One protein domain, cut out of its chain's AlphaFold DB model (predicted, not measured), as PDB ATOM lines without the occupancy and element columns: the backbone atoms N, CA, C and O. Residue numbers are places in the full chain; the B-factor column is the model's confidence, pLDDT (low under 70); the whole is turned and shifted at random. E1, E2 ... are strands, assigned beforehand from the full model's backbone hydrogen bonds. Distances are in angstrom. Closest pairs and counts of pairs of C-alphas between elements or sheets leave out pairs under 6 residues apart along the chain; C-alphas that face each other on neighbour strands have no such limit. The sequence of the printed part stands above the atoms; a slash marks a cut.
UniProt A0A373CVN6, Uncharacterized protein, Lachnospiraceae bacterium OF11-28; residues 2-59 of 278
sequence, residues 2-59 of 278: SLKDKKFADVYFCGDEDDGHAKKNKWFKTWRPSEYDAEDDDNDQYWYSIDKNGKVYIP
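AT A GLANCE: This is residues 2 to 59 of the 278 residues of an uncharacterized protein of Lachnospiraceae bacterium OF11-28 (UniProt A0A373CVN6). The printed part has little regular structure: one short two-stranded hairpin, E1 and E2, makes a small wall at one side, with long loops over one of its faces and the other face bare. The long opening stretch, residues 2 to 26, crosses over one face of that hairpin before leading into E1, and residues 31 to 45 loop out beyond the far end of E1 and back into E2. The printed part has 58 residues, only 8 of them in named elements; with no named helix it is all strand, its sheet ordered E1, E2 and antiparallel. It is compact, with a radius of gyration of the C-alphas of 11.7 A, and spans 31 by 28 by 17 A.

IN THESE COORDINATES: Find C-alpha 27 at (73.951, 129.389, 70.875); from there E1, residues 27 to 30, runs 10.1 A. E2, residues 46 to 49, runs 10.3 A to C-alpha 49 at (76.908, 126.582, 68.395).

HOW THE PARTS SIT: E1 and E2 are antiparallel, at 149 degrees; look for N 46 and O 30, 2.8 A apart, within hydrogen-bond range.

THE WHOLE: The printed part has no cut. The E1 to E2 link is long. Confidence is low at residues 2 to 9, 17, 20 and 33 to 43.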
ATOM      1  N   SER A   2      91.110 118.067  77.085       50.16
ATOM      2  CA  SER A   2      90.220 118.901  76.249       50.16
ATOM      3  C   SER A   2      89.186 118.049  75.485       50.16
ATOM      4  O   SER A   2      89.302 116.819  75.446       50.16
ATOM      5  N   LEU A   3      88.143 118.668  74.912       57.66
ATOM      6  CA  LEU A   3      87.131 117.960  74.106       57.66
ATOM      7  C   LEU A   3      87.766 117.254  72.898       57.66
ATOM      8  O   LEU A   3      87.295 116.192  72.497       57.66
ATOM      9  N   LYS A   4      88.879 117.787  72.388       57.28
ATOM     10  CA  LYS A   4      89.738 117.163  71.371       57.28
ATOM     11  C   LYS A   4      90.284 115.784  71.772       57.28
ATOM     12  O   LYS A   4      90.435 114.921  70.908       57.28
ATOM     13  N   ASP A   5      90.578 115.568  73.056       54.50
ATOM     14  CA  ASP A   5      91.238 114.347  73.550       54.50
ATOM     15  C   ASP A   5      90.254 113.198  73.812       54.50
ATOM     16  O   ASP A   5      90.641 112.027  73.875       54.50
ATOM     17  N   LYS A   6      88.962 113.513  73.955       59.09
ATOM     18  CA  LYS A   6      87.897 112.523  74.103       59.09
ATOM     19  C   LYS A   6      87.244 112.301  72.739       59.09
ATOM     20  O   LYS A   6      86.588 113.182  72.198       59.09
ATOM     21  N   LYS A   7      87.387 111.097  72.178       54.16
ATOM     22  CA  LYS A   7      86.697 110.691  70.939       54.16
ATOM     23  C   LYS A   7      85.197 110.510  71.187       54.16
ATOM     24  O   LYS A   7      84.700 109.386  71.221       54.16
ATOM     25  N   PHE A   8      84.470 111.603  71.364       64.19
ATOM     26  CA  PHE A   8      83.017 111.586  71.296       64.19
ATOM     27  C   PHE A   8      82.597 111.709  69.836       64.19
ATOM     28  O   PHE A   8      83.028 112.621  69.136       64.19
ATOM     29  N   ALA A   9      81.776 110.769  69.364       68.19
ATOM     30  CA  ALA A   9      81.256 110.821  67.999       68.19
ATOM     31  C   ALA A   9      80.341 112.038  67.793       68.19
ATOM     32  O   ALA A   9      80.372 112.642  66.729       68.19
ATOM     33  N   ASP A  10      79.566 112.399  68.822       81.44
ATOM     34  CA  ASP A  10      78.665 113.547  68.848       81.44
ATOM     35  C   ASP A  10      78.558 114.096  70.281       81.44
ATOM     36  O   ASP A  10      78.551 113.324  71.243       81.44
ATOM     37  N   VAL A  11      78.424 115.418  70.418       83.75
ATOM     38  CA  VAL A  11      78.188 116.111  71.695       83.75
ATOM     39  C   VAL A  11      76.853 116.853  71.611       83.75
ATOM     40  O   VAL A  11      76.580 117.518  70.611       83.75
ATOM     41  N   TYR A  12      76.026 116.743  72.652       86.31
ATOM     42  CA  TYR A  12      74.706 117.374  72.756       86.31
ATOM     43  C   TYR A  12      74.609 118.156  74.065       86.31
ATOM     44  O   TYR A  12      75.210 117.769  75.063       86.31
ATOM     45  N   PHE A  13      73.824 119.231  74.067       83.19
ATOM     46  CA  PHE A  13      73.516 120.002  75.270       83.19
ATOM     47  C   PHE A  13      72.037 119.830  75.626       83.19
ATOM     48  O   PHE A  13      71.171 120.220  74.836       83.19
ATOM     49  N   CYS A  14      71.754 119.240  76.789       80.81
ATOM     50  CA  CYS A  14      70.402 118.854  77.211       80.81
ATOM     51  C   CYS A  14      69.710 119.862  78.146       80.81
ATOM     52  O   CYS A  14      68.568 119.635  78.521       80.81
ATOM     53  N   GLY A  15      70.352 120.995  78.460       75.31
ATOM     54  CA  GLY A  15      69.808 121.965  79.415       75.31
ATOM     55  C   GLY A  15      69.883 121.473  80.861       75.31
ATOM     56  O   GLY A  15      70.754 120.666  81.180       75.31
ATOM     57  N   ASP A  16      68.988 121.990  81.698       70.94
ATOM     58  CA  ASP A  16      68.938 121.693  83.133       70.94
ATOM     59  C   ASP A  16      68.414 120.271  83.408       70.94
ATOM     60  O   ASP A  16      67.808 119.637  82.536       70.94
ATOM     61  N   GLU A  17      68.640 119.794  84.636       67.06
ATOM     62  CA  GLU A  17      68.397 118.414  85.095       67.06
ATOM     63  C   GLU A  17      66.977 117.892  84.786       67.06
ATOM     64  O   GLU A  17      66.807 116.715  84.470       67.06
ATOM     65  N   ASP A  18      65.979 118.780  84.763       70.88
ATOM     66  CA  ASP A  18      64.569 118.433  84.549       70.88
ATOM     67  C   ASP A  18      64.095 118.471  83.080       70.88
ATOM     68  O   ASP A  18      62.975 118.043  82.791       70.88
ATOM     69  N   ASP A  19      64.892 118.984  82.131       78.31
ATOM     70  CA  ASP A  19      64.475 119.063  80.718       78.31
ATOM     71  C   ASP A  19      64.880 117.812  79.930       78.31
ATOM     72  O   ASP A  19      64.085 117.266  79.165       78.31
ATOM     73  N   GLY A  20      66.128 117.349  80.085       69.25
ATOM     74  CA  GLY A  20      66.661 116.148  79.419       69.25
ATOM     75  C   GLY A  20      66.660 116.178  77.878       69.25
ATOM     76  O   GLY A  20      67.144 115.244  77.230       69.25
ATOM     77  N   HIS A  21      66.137 117.238  77.256       81.88
ATOM     78  CA  HIS A  21      65.973 117.373  75.817       81.88
ATOM     79  C   HIS A  21      67.144 118.128  75.186       81.88
ATOM     80  O   HIS A  21      67.410 119.294  75.482       81.88
ATOM     81  N   ALA A  22      67.802 117.489  74.213       85.69
ATOM     82  CA  ALA A  22      68.841 118.137  73.422       85.69
ATOM     83  C   ALA A  22      68.305 119.418  72.763       85.69
ATOM     84  O   ALA A  22      67.392 119.383  71.925       85.69
ATOM     85  N   LYS A  23      68.901 120.554  73.129       86.94
ATOM     86  CA  LYS A  23      68.600 121.861  72.544       86.94
ATOM     87  C   LYS A  23      68.980 121.872  71.063       86.94
ATOM     88  O   LYS A  23      69.833 121.103  70.645       86.94
ATOM     89  N   LYS A  24      68.355 122.730  70.248       91.12
ATOM     90  CA  LYS A  24      68.559 122.778  68.782       91.12
ATOM     91  C   LYS A  24      68.577 124.217  68.270       91.12
ATOM     92  O   LYS A  24      67.872 125.060  68.817       91.12
ATOM     93  N   ASN A  25      69.327 124.472  67.194       89.88
ATOM     94  CA  ASN A  25      69.385 125.761  66.482       89.88
ATOM     95  C   ASN A  25      69.667 126.983  67.378       89.88
ATOM     96  O   ASN A  25      69.082 128.049  67.172       89.88
ATOM     97  N   LYS A  26      70.540 126.850  68.379       92.19
ATOM     98  CA  LYS A  26      70.850 127.953  69.295       92.19
ATOM     99  C   LYS A  26      72.323 128.022  69.658       92.19
ATOM    100  O   LYS A  26      73.069 127.059  69.504       92.19
ATOM    101  N   TRP A  27      72.703 129.186  70.159       94.00
ATOM    102  CA  TRP A  27      73.951 129.389  70.875       94.00
ATOM    103  C   TRP A  27      73.747 129.075  72.356       94.00
ATOM    104  O   TRP A  27      72.637 129.227  72.880       94.00
ATOM    105  N   PHE A  28      74.805 128.632  73.022       90.56
ATOM    106  CA  PHE A  28      74.829 128.464  74.472       90.56
ATOM    107  C   PHE A  28      76.211 128.819  75.010       90.56
ATOM    108  O   PHE A  28      77.211 128.574  74.337       90.56
ATOM    109  N   LYS A  29      76.235 129.427  76.197       90.81
ATOM    110  CA  LYS A  29      77.444 129.811  76.919       90.81
ATOM    111  C   LYS A  29      77.569 128.891  78.128       90.81
ATOM    112  O   LYS A  29      76.589 128.743  78.852       90.81
ATOM    113  N   THR A  30      78.697 128.205  78.266       86.94
ATOM    114  CA  THR A  30      78.948 127.280  79.382       86.94
ATOM    115  C   THR A  30      80.440 126.979  79.519       86.94
ATOM    116  O   THR A  30      81.227 127.314  78.631       86.94
ATOM    117  N   TRP A  31      80.830 126.350  80.622       82.56
ATOM    118  CA  TRP A  31      82.188 125.865  80.865       82.56
ATOM    119  C   TRP A  31      82.569 124.727  79.918       82.56
ATOM    120  O   TRP A  31      81.720 124.105  79.266       82.56
ATOM    121  N   ARG A  32      83.864 124.413  79.839       75.94
ATOM    122  CA  ARG A  32      84.295 123.212  79.122       75.94
ATOM    123  C   ARG A  32      83.675 121.975  79.775       75.94
ATOM    124  O   ARG A  32      83.709 121.848  80.996       75.94
ATOM    125  N   PRO A  33      83.216 120.981  78.996       69.19
ATOM    126  CA  PRO A  33      82.711 119.726  79.557       69.19
ATOM    127  C   PRO A  33      83.716 118.955  80.426       69.19
ATOM    128  O   PRO A  33      83.332 118.044  81.149       69.19
ATOM    129  N   SER A  34      85.011 119.259  80.331       65.12
ATOM    130  CA  SER A  34      86.061 118.691  81.181       65.12
ATOM    131  C   SER A  34      86.269 119.418  82.511       65.12
ATOM    132  O   SER A  34      86.993 118.894  83.352       65.12
ATOM    133  N   GLU A  35      85.658 120.587  82.688       65.19
ATOM    134  CA  GLU A  35      85.779 121.461  83.863       65.19
ATOM    135  C   GLU A  35      84.455 121.523  84.651       65.19
ATOM    136  O   GLU A  35      84.375 122.198  85.665       65.19
ATOM    137  N   TYR A  36      83.429 120.776  84.222       61.12
ATOM    138  CA  TYR A  36      82.083 120.804  84.807       61.12
ATOM    139  C   TYR A  36      82.020 120.260  86.248       61.12
ATOM    140  O   TYR A  36      81.214 120.727  87.037       61.12
ATOM    141  N   ASP A  37      82.893 119.313  86.611       54.59
ATOM    142  CA  ASP A  37      82.960 118.741  87.971       54.59
ATOM    143  C   ASP A  37      83.768 119.616  88.955       54.59
ATOM    144  O   ASP A  37      83.886 119.293  90.137       54.59
ATOM    145  N   ALA A  38      84.350 120.711  88.461       53.94
ATOM    146  CA  ALA A  38      84.986 121.753  89.249       53.94
ATOM    147  C   ALA A  38      84.163 123.031  89.070       53.94
ATOM    148  O   ALA A  38      84.632 123.975  88.433       53.94
ATOM    149  N   GLU A  39      82.919 123.012  89.573       50.94
ATOM    150  CA  GLU A  39      82.064 124.196  89.737       50.94
ATOM    151  C   GLU A  39      82.777 125.206  90.646       50.94
ATOM    152  O   GLU A  39      82.541 125.302  91.847       50.94
ATOM    153  N   ASP A  40      83.730 125.901  90.052       54.81
ATOM    154  CA  ASP A  40      84.410 127.052  90.591       54.81
ATOM    155  C   ASP A  40      83.935 128.221  89.732       54.81
ATOM    156  O   ASP A  40      84.129 128.223  88.508       54.81
ATOM    157  N   ASP A  41      83.253 129.181  90.358       56.94
ATOM    158  CA  ASP A  41      82.712 130.387  89.710       56.94
ATOM    159  C   ASP A  41      83.806 131.203  88.984       56.94
ATOM    160  O   ASP A  41      83.499 132.083  88.176       56.94
ATOM    161  N   ASP A  42      85.078 130.874  89.228       60.28
ATOM    162  CA  ASP A  42      86.267 131.456  88.616       60.28
ATOM    163  C   ASP A  42      86.606 130.895  87.213       60.28
ATOM    164  O   ASP A  42      87.469 131.447  86.525       60.28
ATOM    165  N   ASN A  43      85.949 129.821  86.749       68.38
ATOM    166  CA  ASN A  43      86.223 129.242  85.428       68.38
ATOM    167  C   ASN A  43      85.531 130.004  84.282       68.38
ATOM    168  O   ASN A  43      84.328 130.283  84.310       68.38
ATOM    169  N   ASP A  44      86.280 130.253  83.205       81.00
ATOM    170  CA  ASP A  44      85.777 130.920  82.004       81.00
ATOM    171  C   ASP A  44      84.683 130.102  81.297       81.00
ATOM    172  O   ASP A  44      84.813 128.900  81.044       81.00
ATOM    173  N   GLN A  45      83.614 130.786  80.885       87.88
ATOM    174  CA  GLN A  45      82.588 130.207  80.021       87.88
ATOM    175  C   GLN A  45      82.802 130.585  78.557       87.88
ATOM    176  O   GLN A  45      83.099 131.732  78.213       87.88
ATOM    177  N   TYR A  46      82.513 129.636  77.673       91.69
ATOM    178  CA  TYR A  46      82.696 129.767  76.236       91.69
ATOM    179  C   TYR A  46      81.376 129.608  75.487       91.69
ATOM    180  O   TYR A  46      80.465 128.897  75.914       91.69
ATOM    181  N   TRP A  47      81.271 130.289  74.347       95.50
ATOM    182  CA  TRP A  47      80.122 130.179  73.455       95.50
ATOM    183  C   TRP A  47      80.283 129.004  72.497       95.50
ATOM    184  O   TRP A  47      81.302 128.863  71.827       95.50
ATOM    185  N   TYR A  48      79.220 128.224  72.353       94.19
ATOM    186  CA  TYR A  48      79.148 127.064  71.478       94.19
ATOM    187  C   TYR A  48      77.906 127.148  70.583       94.19
ATOM    188  O   TYR A  48      76.864 127.695  70.960       94.19
ATOM    189  N   SER A  49      78.000 126.584  69.377       94.62
ATOM    190  CA  SER A  49      76.908 126.582  68.395       94.62
ATOM    191  C   SER A  49      76.260 125.206  68.292       94.62
ATOM    192  O   SER A  49      76.949 124.229  67.999       94.62
ATOM    193  N   ILE A  50      74.936 125.133  68.460       93.00
ATOM    194  CA  ILE A  50      74.151 123.904  68.307       93.00
ATOM    195  C   ILE A  50      73.415 123.904  66.969       93.00
ATOM    196  O   ILE A  50      72.684 124.843  66.639       93.00
ATOM    197  N   ASP A  51      73.582 122.828  66.203       91.88
ATOM    198  CA  ASP A  51      72.928 122.657  64.911       91.88
ATOM    199  C   ASP A  51      71.435 122.275  65.020       91.88
ATOM    200  O   ASP A  51      70.842 122.169  66.097       91.88
ATOM    201  N   LYS A  52      70.799 122.058  63.864       92.25
ATOM    202  CA  LYS A  52      69.384 121.664  63.768       92.25
ATOM    203  C   LYS A  52      69.066 120.283  64.346       92.25
ATOM    204  O   LYS A  52      67.906 120.002  64.631       92.25
ATOM    205  N   ASN A  53      70.071 119.424  64.481       91.19
ATOM    206  CA  ASN A  53      69.950 118.074  65.020       91.19
ATOM    207  C   ASN A  53      70.251 118.034  66.525       91.19
ATOM    208  O   ASN A  53      70.018 117.011  67.159       91.19
ATOM    209  N   GLY A  54      70.721 119.144  67.094       90.44
ATOM    210  CA  GLY A  54      71.098 119.266  68.497       90.44
ATOM    211  C   GLY A  54      72.576 119.009  68.770       90.44
ATOM    212  O   GLY A  54      72.987 118.998  69.928       90.44
ATOM    213  N   LYS A  55      73.379 118.832  67.717       90.44
ATOM    214  CA  LYS A  55      74.812 118.577  67.833       90.44
ATOM    215  C   LYS A  55      75.563 119.881  68.051       90.44
ATOM    216  O   LYS A  55      75.395 120.838  67.286       90.44
ATOM    217  N   VAL A  56      76.415 119.900  69.068       91.00
ATOM    218  CA  VAL A  56      77.397 120.962  69.288       91.00
ATOM    219  C   VAL A  56      78.423 120.913  68.160       91.00
ATOM    220  O   VAL A  56      78.898 119.849  67.767       91.00
ATOM    221  N   TYR A  57      78.746 122.072  67.599       91.50
ATOM    222  CA  TYR A  57      79.761 122.163  66.567       91.50
ATOM    223  C   TYR A  57      81.162 122.122  67.157       91.50
ATOM    224  O   TYR A  57      81.586 123.070  67.808       91.50
ATOM    225  N   ILE A  58      81.881 121.056  66.833       89.62
ATOM    226  CA  ILE A  58      83.299 120.892  67.123       89.62
ATOM    227  C   ILE A  58      83.991 120.659  65.770       89.62
ATOM    228  O   ILE A  58      83.568 119.762  65.027       89.62
ATOM    229  N   PRO A  59      84.972 121.489  65.369       87.81
ATOM    230  CA  PRO A  59      85.681 121.302  64.109       87.81
ATOM    231  C   PRO A  59      86.341 119.919  64.008       87.81
ATOM    232  O   PRO A  59      86.932 119.418  64.959       87.81
TER     233      PRO A  59